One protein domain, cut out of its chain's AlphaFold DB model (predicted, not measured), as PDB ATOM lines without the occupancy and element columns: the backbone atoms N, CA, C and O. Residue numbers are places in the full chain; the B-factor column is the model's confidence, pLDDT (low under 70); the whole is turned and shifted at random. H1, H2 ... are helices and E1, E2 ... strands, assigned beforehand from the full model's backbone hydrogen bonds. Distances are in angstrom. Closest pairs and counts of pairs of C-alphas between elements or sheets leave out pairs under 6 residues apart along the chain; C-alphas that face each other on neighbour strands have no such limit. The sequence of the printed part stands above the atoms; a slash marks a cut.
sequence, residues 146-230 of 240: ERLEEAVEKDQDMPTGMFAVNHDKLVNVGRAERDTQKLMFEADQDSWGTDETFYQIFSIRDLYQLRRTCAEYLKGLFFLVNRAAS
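This is residues 146 to 230 of the 240 residues of the protein "Annexin A5" of Mizuhopecten yessoensis (UniProt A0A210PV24). A loose model of two parts: a cluster of three helices, and a small head of the E1-E2 hairpin with short H1, joined to it by residues 166 to 172. In the cluster, H3 folds back beside H2, and residues 209 to 217 of long H4 pack on H2 at a steep angle, while its residues 222 to 230 stick out. The printed part has 85 residues, with four named helices and two named strands in the order H1, E1, E2, H2, H3, H4; the two-stranded sheet is antiparallel and the class is mostly helix. The radius of gyration of the C-alphas is 16.5 A and the spans are 50 by 33 by 18 A.

E1 is residues 152 to 154, 6.9 A long, and E2 is residues 163 to 165, 6.7 A. H1, residues 146 to 151, 8.8 A, begins at C-alpha 146 (119.023, 125.918, 159.867). H2 is residues 173 to 185, 17.9 A, and H3 residues 195 to 202, 10.7 A. H4, residues 207 to 230, 34.5 A, ends at C-alpha 230 (89.105, 104.511, 131.419).

E1 and E2 form an antiparallel hairpin at 139 degrees, with N 153 and O 164 within hydrogen-bond range at 2.9 A. H1 is apart from H2, H3 and H4. H2 touches H4, with the C-alphas of Ala 176 and Thr 213 closest at 4.6 A, at a steep tilt of 53 degrees, the same way. H2, with residues 179 to 183 alone, touches H3 in a helical hairpin, closest at the C-alphas of Leu 183 and Thr 197, 7.0 A, at a shallow tilt of 18 degrees, opposite ways. H3 and H4 are close but not clearly touching; their closest C-alphas, Phe 202 and Leu 210, are 7.2 A apart. In H1, H2, H3 and H4 every O i to N i+4 pair is within hydrogen-bond range.

The two C-alphas farthest apart, those of Thr 160 and Asp 188, are 50.3 A apart. The printed part has no cut and no long link. The pLDDT is under 70 at residues 156 to 161, 186 to 192 and 228 to 230.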
ATOM      1  N   GLU A 146     119.832 124.718 160.128       83.75
ATOM      2  CA  GLU A 146     119.023 125.918 159.867       83.75
ATOM      3  C   GLU A 146     117.715 125.579 159.139       83.75
ATOM      4  O   GLU A 146     116.624 125.974 159.552       83.75
ATOM      5  N   ARG A 147     117.802 124.754 158.092       82.25
ATOM      6  CA  ARG A 147     116.641 124.323 157.309       82.25
ATOM      7  C   ARG A 147     115.693 123.443 158.126       82.25
ATOM      8  O   ARG A 147     114.479 123.480 157.916       82.25
ATOM      9  N   LEU A 148     116.235 122.639 159.041       85.06
ATOM     10  CA  LEU A 148     115.433 121.832 159.954       85.06
ATOM     11  C   LEU A 148     114.696 122.709 160.972       85.06
ATOM     12  O   LEU A 148     113.507 122.493 161.199       85.06
ATOM     13  N   GLU A 149     115.365 123.709 161.542       84.94
ATOM     14  CA  GLU A 149     114.771 124.652 162.494       84.94
ATOM     15  C   GLU A 149     113.615 125.448 161.873       84.94
ATOM     16  O   GLU A 149     112.567 125.593 162.499       84.94
ATOM     17  N   GLU A 150     113.736 125.884 160.616       85.88
ATOM     18  CA  GLU A 150     112.659 126.577 159.888       85.88
ATOM     19  C   GLU A 150     111.429 125.698 159.599       85.88
ATOM     20  O   GLU A 150     110.298 126.192 159.455       85.88
ATOM     21  N   ALA A 151     111.646 124.390 159.473       85.56
ATOM     22  CA  ALA A 151     110.588 123.410 159.269       85.56
ATOM     23  C   ALA A 151     109.903 123.000 160.575       85.56
ATOM     24  O   ALA A 151     108.795 122.465 160.536       85.56
ATOM     25  N   VAL A 152     110.540 123.233 161.722       86.44
ATOM     26  CA  VAL A 152     109.974 122.935 163.033       86.44
ATOM     27  C   VAL A 152     108.970 124.023 163.417       86.44
ATOM     28  O   VAL A 152     109.310 125.168 163.704       86.44
ATOM     29  N   GLU A 153     107.700 123.643 163.461       84.06
ATOM     30  CA  GLU A 153     106.596 124.510 163.847       84.06
ATOM     31  C   GLU A 153     106.015 124.061 165.192       84.06
ATOM     32  O   GLU A 153     106.070 122.889 165.572       84.06
ATOM     33  N   LYS A 154     105.460 125.008 165.953       78.62
ATOM     34  CA  LYS A 154     104.716 124.670 167.170       78.62
ATOM     35  C   LYS A 154     103.353 124.137 166.764       78.62
ATOM     36  O   LYS A 154     102.615 124.832 166.068       78.62
ATOM     37  N   ASP A 155     103.028 122.940 167.230       73.69
ATOM     38  CA  ASP A 155     101.701 122.376 167.034       73.69
ATOM     39  C   ASP A 155     100.688 123.182 167.866       73.69
ATOM     40  O   ASP A 155     100.860 123.347 169.078       73.69
ATOM     41  N   GLN A 156      99.683 123.762 167.209       62.78
ATOM     42  CA  GLN A 156      98.688 124.622 167.860       62.78
ATOM     43  C   GLN A 156      97.611 123.807 168.587       62.78
ATOM     44  O   GLN A 156      96.962 124.337 169.491       62.78
ATOM     45  N   ASP A 157      97.455 122.527 168.238       68.12
ATOM     46  CA  ASP A 157      96.335 121.691 168.678       68.12
ATOM     47  C   ASP A 157      96.664 120.806 169.897       68.12
ATOM     48  O   ASP A 157      95.774 120.162 170.457       68.12
ATOM     49  N   MET A 158      97.919 120.796 170.365       58.91
ATOM     50  CA  MET A 158      98.375 119.943 171.472       58.91
ATOM     51  C   MET A 158      98.790 120.752 172.712       58.91
ATOM     52  O   MET A 158      99.535 121.731 172.608       58.91
ATOM     53  N   PRO A 159      98.360 120.358 173.930       57.59
ATOM     54  CA  PRO A 159      98.728 121.084 175.132       57.59
ATOM     55  C   PRO A 159     100.202 120.816 175.476       57.59
ATOM     56  O   PRO A 159     100.615 119.681 175.702       57.59
ATOM     57  N   THR A 160     100.962 121.912 175.577       57.81
ATOM     58  CA  THR A 160     102.378 122.049 175.984       57.81
ATOM     59  C   THR A 160     103.463 121.470 175.064       57.81
ATOM     60  O   THR A 160     103.721 120.276 175.038       57.81
ATOM     61  N   GLY A 161     104.230 122.381 174.447       58.47
ATOM     62  CA  GLY A 161     105.669 122.223 174.182       58.47
ATOM     63  C   GLY A 161     106.098 121.244 173.086       58.47
ATOM     64  O   GLY A 161     107.300 121.103 172.875       58.47
ATOM     65  N   MET A 162     105.161 120.588 172.401       70.88
ATOM     66  CA  MET A 162     105.482 119.666 171.316       70.88
ATOM     67  C   MET A 162     105.687 120.423 169.997       70.88
ATOM     68  O   MET A 162     104.942 121.345 169.657       70.88
ATOM     69  N   PHE A 163     106.717 120.025 169.262       78.12
ATOM     70  CA  PHE A 163     107.060 120.557 167.951       78.12
ATOM     71  C   PHE A 163     106.643 119.562 166.865       78.12
ATOM     72  O   PHE A 163     106.874 118.361 167.013       78.12
ATOM     73  N   ALA A 164     106.058 120.055 165.777       79.56
ATOM     74  CA  ALA A 164     105.757 119.279 164.581       79.56
ATOM     75  C   ALA A 164     106.698 119.705 163.448       79.56
ATOM     76  O   ALA A 164     106.945 120.892 163.242       79.56
ATOM     77  N   VAL A 165     107.233 118.735 162.705       82.19
ATOM     78  CA  VAL A 165     108.087 119.020 161.545       82.19
ATOM     79  C   VAL A 165     107.207 119.142 160.308       82.19
ATOM     80  O   VAL A 165     106.586 118.169 159.877       82.19
ATOM     81  N   ASN A 166     107.180 120.326 159.708       84.94
ATOM     82  CA  ASN A 166     106.511 120.562 158.441       84.94
ATOM     83  C   ASN A 166     107.362 120.011 157.286       84.94
ATOM     84  O   ASN A 166     108.318 120.636 156.821       84.94
ATOM     85  N   HIS A 167     107.003 118.817 156.815       81.50
ATOM     86  CA  HIS A 167     107.738 118.125 155.758       81.50
ATOM     87  C   HIS A 167     107.729 118.862 154.412       81.50
ATOM     88  O   HIS A 167     108.682 118.714 153.653       81.50
ATOM     89  N   ASP A 168     106.713 119.675 154.107       83.81
ATOM     90  CA  ASP A 168     106.633 120.359 152.810       83.81
ATOM     91  C   ASP A 168     107.716 121.441 152.657       83.81
ATOM     92  O   ASP A 168     108.175 121.701 151.547       83.81
ATOM     93  N   LYS A 169     108.197 122.017 153.767       85.06
ATOM     94  CA  LYS A 169     109.322 122.971 153.773       85.06
ATOM     95  C   LYS A 169     110.682 122.295 153.568       85.06
ATOM     96  O   LYS A 169     111.612 122.883 153.016       85.06
ATOM     97  N   LEU A 170     110.799 121.033 153.981       83.94
ATOM     98  CA  LEU A 170     112.026 120.239 153.854       83.94
ATOM     99  C   LEU A 170     112.214 119.631 152.467       83.94
ATOM    100  O   LEU A 170     113.239 119.009 152.202       83.94
ATOM    101  N   VAL A 171     111.270 119.833 151.552       87.56
ATOM    102  CA  VAL A 171     111.245 119.116 150.282       87.56
ATOM    103  C   VAL A 171     111.185 120.079 149.107       87.56
ATOM    104  O   VAL A 171     110.442 121.056 149.095       87.56
ATOM    105  N   ASN A 172     111.945 119.766 148.063       89.00
ATOM    106  CA  ASN A 172     111.830 120.422 146.772       89.00
ATOM    107  C   ASN A 172     110.911 119.605 145.856       89.00
ATOM    108  O   ASN A 172     111.316 118.586 145.287       89.00
ATOM    109  N   VAL A 173     109.672 120.073 145.693       87.06
ATOM    110  CA  VAL A 173     108.646 119.387 144.890       87.06
ATOM    111  C   VAL A 173     109.073 119.247 143.426       87.06
ATOM    112  O   VAL A 173     109.021 118.149 142.882       87.06
ATOM    113  N   GLY A 174     109.613 120.302 142.809       89.25
ATOM    114  CA  GLY A 174     110.065 120.245 141.412       89.25
ATOM    115  C   GLY A 174     111.267 119.316 141.187       89.25
ATOM    116  O   GLY A 174     111.481 118.802 140.089       89.25
ATOM    117  N   ARG A 175     112.087 119.064 142.215       89.00
ATOM    118  CA  ARG A 175     113.120 118.017 142.165       89.00
ATOM    119  C   ARG A 175     112.498 116.626 142.284       89.00
ATOM    120  O   ARG A 175     112.866 115.765 141.496       89.00
ATOM    121  N   ALA A 176     111.529 116.439 143.185       90.00
ATOM    122  CA  ALA A 176     110.817 115.169 143.354       90.00
ATOM    123  C   ALA A 176     110.084 114.758 142.069       90.00
ATOM    124  O   ALA A 176     110.152 113.601 141.670       90.00
ATOM    125  N   GLU A 177     109.442 115.706 141.384       89.06
ATOM    126  CA  GLU A 177     108.772 115.469 140.101       89.06
ATOM    127  C   GLU A 177     109.756 115.027 139.015       89.06
ATOM    128  O   GLU A 177     109.492 114.062 138.305       89.06
ATOM    129  N   ARG A 178     110.918 115.684 138.910       89.50
ATOM    130  CA  ARG A 178     111.960 115.302 137.943       89.50
ATOM    131  C   ARG A 178     112.563 113.935 138.248       89.50
ATOM    132  O   ARG A 178     112.765 113.152 137.327       89.50
ATOM    133  N   ASP A 179     112.841 113.645 139.516       89.38
ATOM    134  CA  ASP A 179     113.349 112.335 139.935       89.38
ATOM    135  C   ASP A 179     112.301 111.242 139.656       89.38
ATOM    136  O   ASP A 179     112.631 110.196 139.106       89.38
ATOM    137  N   THR A 180     111.022 111.525 139.921       87.81
ATOM    138  CA  THR A 180     109.900 110.632 139.586       87.81
ATOM    139  C   THR A 180     109.802 110.398 138.082       87.81
ATOM    140  O   THR A 180     109.661 109.260 137.652       87.81
ATOM    141  N   GLN A 181     109.912 111.447 137.263       85.56
ATOM    142  CA  GLN A 181     109.887 111.323 135.805       85.56
ATOM    143  C   GLN A 181     111.030 110.457 135.284       85.56
ATOM    144  O   GLN A 181     110.787 109.630 134.416       85.56
ATOM    145  N   LYS A 182     112.244 110.604 135.824       85.94
ATOM    146  CA  LYS A 182     113.377 109.736 135.468       85.94
ATOM    147  C   LYS A 182     113.088 108.280 135.811       85.94
ATOM    148  O   LYS A 182     113.173 107.427 134.937       85.94
ATOM    149  N   LEU A 183     112.649 108.025 137.047       84.25
ATOM    150  CA  LEU A 183     112.298 106.678 137.502       84.25
ATOM    151  C   LEU A 183     111.176 106.057 136.667       84.25
ATOM    152  O   LEU A 183     111.221 104.869 136.401       84.25
ATOM    153  N   MET A 184     110.167 106.830 136.258       79.44
ATOM    154  CA  MET A 184     109.020 106.318 135.497       79.44
ATOM    155  C   MET A 184     109.279 106.200 133.992       79.44
ATOM    156  O   MET A 184     108.691 105.337 133.353       79.44
ATOM    157  N   PHE A 185     110.087 107.085 133.405       73.75
ATOM    158  CA  PHE A 185     110.355 107.094 131.963       73.75
ATOM    159  C   PHE A 185     111.357 106.015 131.561       73.75
ATOM    160  O   PHE A 185     111.253 105.444 130.480       73.75
ATOM    161  N   GLU A 186     112.323 105.747 132.436       66.94
ATOM    162  CA  GLU A 186     113.364 104.745 132.217       66.94
ATOM    163  C   GLU A 186     113.007 103.383 132.834       66.94
ATOM    164  O   GLU A 186     113.787 102.442 132.724       66.94
ATOM    165  N   ALA A 187     111.848 103.276 133.497       64.56
ATOM    166  CA  ALA A 187     111.333 102.020 134.035       64.56
ATOM    167  C   ALA A 187     110.821 101.118 132.910       64.56
ATOM    168  O   ALA A 187     109.961 101.528 132.125       64.56
ATOM    169  N   ASP A 188     111.298  99.874 132.879       59.34
ATOM    170  CA  ASP A 188     110.590  98.798 132.188       59.34
ATOM    171  C   ASP A 188     109.409  98.321 133.060       59.34
ATOM    172  O   ASP A 188     109.310  98.679 134.236       59.34
ATOM    173  N   GLN A 189     108.493  97.520 132.507       57.25
ATOM    174  CA  GLN A 189     107.245  97.092 133.164       57.25
ATOM    175  C   GLN A 189     107.437  96.461 134.555       57.25
ATOM    176  O   GLN A 189     106.512  96.515 135.366       57.25
ATOM    177  N   ASP A 190     108.635  95.943 134.836       60.06
ATOM    178  CA  ASP A 190     108.972  95.223 136.062       60.06
ATOM    179  C   ASP A 190     110.109  95.868 136.890       60.06
ATOM    180  O   ASP A 190     110.517  95.291 137.900       60.06
ATOM    181  N   SER A 191     110.625  97.054 136.522       65.81
ATOM    182  CA  SER A 191     111.760  97.693 137.223       65.81
ATOM    183  C   SER A 191     111.530  99.166 137.579       65.81
ATOM    184  O   SER A 191     110.808  99.903 136.914       65.81
ATOM    185  N   TRP A 192     112.154  99.630 138.665       64.19
ATOM    186  CA  TRP A 192     112.115 101.037 139.085       64.19
ATOM    187  C   TRP A 192     113.202 101.852 138.378       64.19
ATOM    188  O   TRP A 192     114.173 102.279 138.998       64.19
ATOM    189  N   GLY A 193     113.034 102.070 137.077       71.81
ATOM    190  CA  GLY A 193     114.056 102.709 136.253       71.81
ATOM    191  C   GLY A 193     115.162 101.738 135.841       71.81
ATOM    192  O   GLY A 193     115.009 100.514 135.917       71.81
ATOM    193  N   THR A 194     116.285 102.309 135.417       76.62
ATOM    194  CA  THR A 194     117.565 101.606 135.266       76.62
ATOM    195  C   THR A 194     118.275 101.509 136.618       76.62
ATOM    196  O   THR A 194     118.158 102.416 137.444       76.62
ATOM    197  N   ASP A 195     119.068 100.455 136.831       72.19
ATOM    198  CA  ASP A 195     119.799 100.252 138.094       72.19
ATOM    199  C   ASP A 195     120.629 101.489 138.486       72.19
ATOM    200  O   ASP A 195     120.656 101.903 139.642       72.19
ATOM    201  N   GLU A 196     121.250 102.150 137.505       76.75
ATOM    202  CA  GLU A 196     122.067 103.349 137.723       76.75
ATOM    203  C   GLU A 196     121.251 104.548 138.225       76.75
ATOM    204  O   GLU A 196     121.682 105.241 139.150       76.75
ATOM    205  N   THR A 197     120.065 104.799 137.657       81.00
ATOM    206  CA  THR A 197     119.216 105.913 138.110       81.00
ATOM    207  C   THR A 197     118.603 105.648 139.474       81.00
ATOM    208  O   THR A 197     118.472 106.581 140.272       81.00
ATOM    209  N   PHE A 198     118.295 104.386 139.774       82.06
ATOM    210  CA  PHE A 198     117.847 103.973 141.093       82.06
ATOM    211  C   PHE A 198     118.905 104.296 142.156       82.06
ATOM    212  O   PHE A 198     118.612 105.048 143.088       82.06
ATOM    213  N   TYR A 199     120.153 103.838 141.988       80.00
ATOM    214  CA  TYR A 199     121.220 104.125 142.958       80.00
ATOM    215  C   TYR A 199     121.484 105.628 143.100       80.00
ATOM    216  O   TYR A 199     121.525 106.145 144.212       80.00
ATOM    217  N   GLN A 200     121.542 106.378 141.997       80.38
ATOM    218  CA  GLN A 200     121.763 107.829 142.050       80.38
ATOM    219  C   GLN A 200     120.676 108.597 142.813       80.38
ATOM    220  O   GLN A 200     120.935 109.665 143.369       80.38
ATOM    221  N   ILE A 201     119.430 108.124 142.803       84.44
ATOM    222  CA  ILE A 201     118.340 108.801 143.510       84.44
ATOM    223  C   ILE A 201     118.302 108.346 144.968       84.44
ATOM    224  O   ILE A 201     118.236 109.189 145.859       84.44
ATOM    225  N   PHE A 202     118.372 107.042 145.228       81.00
ATOM    226  CA  PHE A 202     118.198 106.504 146.576       81.00
ATOM    227  C   PHE A 202     119.427 106.692 147.476       81.00
ATOM    228  O   PHE A 202     119.238 106.931 148.664       81.00
ATOM    229  N   SER A 203     120.651 106.682 146.935       78.38
ATOM    230  CA  SER A 203     121.875 106.919 147.723       78.38
ATOM    231  C   SER A 203     122.085 108.398 148.074       78.38
ATOM    232  O   SER A 203     122.675 108.733 149.097       78.38
ATOM    233  N   ILE A 204     121.609 109.314 147.220       78.31
ATOM    234  CA  ILE A 204     121.956 110.744 147.307       78.31
ATOM    235  C   ILE A 204     120.876 111.572 148.015       78.31
ATOM    236  O   ILE A 204     121.173 112.602 148.633       78.31
ATOM    237  N   ARG A 205     119.596 111.228 147.841       82.50
ATOM    238  CA  ARG A 205     118.483 112.068 148.315       82.50
ATOM    239  C   ARG A 205     118.273 111.915 149.817       82.50
ATOM    240  O   ARG A 205     118.415 110.838 150.376       82.50
ATOM    241  N   ASP A 206     117.880 113.011 150.457       80.44
ATOM    242  CA  ASP A 206     117.468 112.994 151.853       80.44
ATOM    243  C   ASP A 206     116.161 112.213 152.039       80.44
ATOM    244  O   ASP A 206     115.334 112.101 151.130       80.44
ATOM    245  N   LEU A 207     115.952 111.702 153.252       80.88
ATOM    246  CA  LEU A 207     114.797 110.870 153.587       80.88
ATOM    247  C   LEU A 207     113.455 111.564 153.294       80.88
ATOM    248  O   LEU A 207     112.508 110.922 152.835       80.88
ATOM    249  N   TYR A 208     113.351 112.870 153.554       85.44
ATOM    250  CA  TYR A 208     112.108 113.619 153.363       85.44
ATOM    251  C   TYR A 208     111.819 113.836 151.879       85.44
ATOM    252  O   TYR A 208     110.693 113.611 151.425       85.44
ATOM    253  N   GLN A 209     112.841 114.200 151.108       88.25
ATOM    254  CA  GLN A 209     112.765 114.295 149.659       88.25
ATOM    255  C   GLN A 209     112.409 112.953 149.033       88.25
ATOM    256  O   GLN A 209     111.515 112.905 148.191       88.25
ATOM    257  N   LEU A 210     113.045 111.864 149.468       88.38
ATOM    258  CA  LEU A 210     112.763 110.526 148.963       88.38
ATOM    259  C   LEU A 210     111.318 110.120 149.259       88.38
ATOM    260  O   LEU A 210     110.608 109.665 148.364       88.38
ATOM    261  N   ARG A 211     110.834 110.379 150.480       88.81
ATOM    262  CA  ARG A 211     109.433 110.147 150.850       88.81
ATOM    263  C   ARG A 211     108.473 110.912 149.944       88.81
ATOM    264  O   ARG A 211     107.437 110.366 149.560       88.81
ATOM    265  N   ARG A 212     108.801 112.155 149.570       89.75
ATOM    266  CA  ARG A 212     107.987 112.903 148.605       89.75
ATOM    267  C   ARG A 212     108.068 112.313 147.204       89.75
ATOM    268  O   ARG A 212     107.023 112.179 146.579       89.75
ATOM    269  N   THR A 213     109.256 111.953 146.727       90.19
ATOM    270  CA  THR A 213     109.439 111.293 145.426       90.19
ATOM    271  C   THR A 213     108.604 110.012 145.352       90.19
ATOM    272  O   THR A 213     107.845 109.841 144.405       90.19
ATOM    273  N   CYS A 214     108.619 109.170 146.390       88.31
ATOM    274  CA  CYS A 214     107.750 107.993 146.479       88.31
ATOM    275  C   CYS A 214     106.260 108.360 146.420       88.31
ATOM    276  O   CYS A 214     105.483 107.694 145.737       88.31
ATOM    277  N   ALA A 215     105.842 109.422 147.113       89.94
ATOM    278  CA  ALA A 215     104.453 109.872 147.083       89.94
ATOM    279  C   ALA A 215     104.025 110.360 145.688       89.94
ATOM    280  O   ALA A 215     102.921 110.040 145.247       89.94
ATOM    281  N   GLU A 216     104.876 111.108 144.982       87.69
ATOM    282  CA  GLU A 216     104.610 111.536 143.601       87.69
ATOM    283  C   GLU A 216     104.605 110.357 142.623       87.69
ATOM    284  O   GLU A 216     103.717 110.266 141.777       87.69
ATOM    285  N   TYR A 217     105.520 109.402 142.793       86.88
ATOM    286  CA  TYR A 217     105.550 108.174 142.003       86.88
ATOM    287  C   TYR A 217     104.238 107.388 142.123       86.88
ATOM    288  O   TYR A 217     103.637 107.017 141.114       86.88
ATOM    289  N   LEU A 218     103.727 107.203 143.346       86.88
ATOM    290  CA  LEU A 218     102.448 106.522 143.576       86.88
ATOM    291  C   LEU A 218     101.263 107.270 142.953       86.88
ATOM    292  O   LEU A 218     100.375 106.635 142.380       86.88
ATOM    293  N   LYS A 219     101.247 108.607 143.020       87.38
ATOM    294  CA  LYS A 219     100.222 109.420 142.343       87.38
ATOM    295  C   LYS A 219     100.277 109.237 140.826       87.38
ATOM    296  O   LYS A 219      99.231 109.067 140.199       87.38
ATOM    297  N   GLY A 220     101.477 109.245 140.246       82.75
ATOM    298  CA  GLY A 220     101.695 109.014 138.819       82.75
ATOM    299  C   GLY A 220     101.223 107.628 138.383       82.75
ATOM    300  O   GLY A 220     100.468 107.507 137.418       82.75
ATOM    301  N   LEU A 221     101.592 106.589 139.136       80.94
ATOM    302  CA  LEU A 221     101.170 105.211 138.876       80.94
ATOM    303  C   LEU A 221      99.644 105.068 138.962       80.94
ATOM    304  O   LEU A 221      99.023 104.498 138.068       80.94
ATOM    305  N   PHE A 222      99.022 105.654 139.989       84.00
ATOM    306  CA  PHE A 222      97.566 105.679 140.132       84.00
ATOM    307  C   PHE A 222      96.888 106.357 138.934       84.00
ATOM    308  O   PHE A 222      95.885 105.857 138.422       84.00
ATOM    309  N   PHE A 223      97.434 107.469 138.440       81.44
ATOM    310  CA  PHE A 223      96.901 108.146 137.257       81.44
ATOM    311  C   PHE A 223      97.018 107.285 135.991       81.44
ATOM    312  O   PHE A 223      96.058 107.197 135.225       81.44
ATOM    313  N   LEU A 224      98.152 106.608 135.781       76.00
ATOM    314  CA  LEU A 224      98.362 105.716 134.634       76.00
ATOM    315  C   LEU A 224      97.420 104.506 134.658       76.00
ATOM    316  O   LEU A 224      96.794 104.205 133.640       76.00
ATOM    317  N   VAL A 225      97.255 103.864 135.818       75.81
ATOM    318  CA  VAL A 225      96.342 102.722 135.995       75.81
ATOM    319  C   VAL A 225      94.892 103.135 135.737       75.81
ATOM    320  O   VAL A 225      94.189 102.478 134.968       75.81
ATOM    321  N   ASN A 226      94.440 104.261 136.299       77.44
ATOM    322  CA  ASN A 226      93.073 104.742 136.073       77.44
ATOM    323  C   ASN A 226      92.839 105.216 134.632       77.44
ATOM    324  O   ASN A 226      91.749 105.033 134.091       77.44
ATOM    325  N   ARG A 227      93.855 105.786 133.972       72.12
ATOM    326  CA  ARG A 227      93.779 106.136 132.549       72.12
ATOM    327  C   ARG A 227      93.630 104.883 131.688       72.12
ATOM    328  O   ARG A 227      92.746 104.870 130.835       72.12
ATOM    329  N   ALA A 228      94.416 103.836 131.940       64.94
ATOM    330  CA  ALA A 228      94.291 102.550 131.251       64.94
ATOM    331  C   ALA A 228      92.904 101.913 131.463       64.94
ATOM    332  O   ALA A 228      92.297 101.439 130.503       64.94
ATOM    333  N   ALA A 229      92.357 101.993 132.682       63.34
ATOM    334  CA  ALA A 229      91.006 101.522 132.992       63.34
ATOM    335  C   ALA A 229      89.903 102.342 132.289       63.34
ATOM    336  O   ALA A 229      88.900 101.781 131.860       63.34
ATOM    337  N   SER A 230      90.084 103.658 132.117       61.28
ATOM    338  CA  SER A 230      89.105 104.511 131.419       61.28
ATOM    339  C   SER A 230      89.089 104.323 129.895       61.28
ATOM    340  O   SER A 230      88.085 104.618 129.251       61.28
TER     341      SER A 230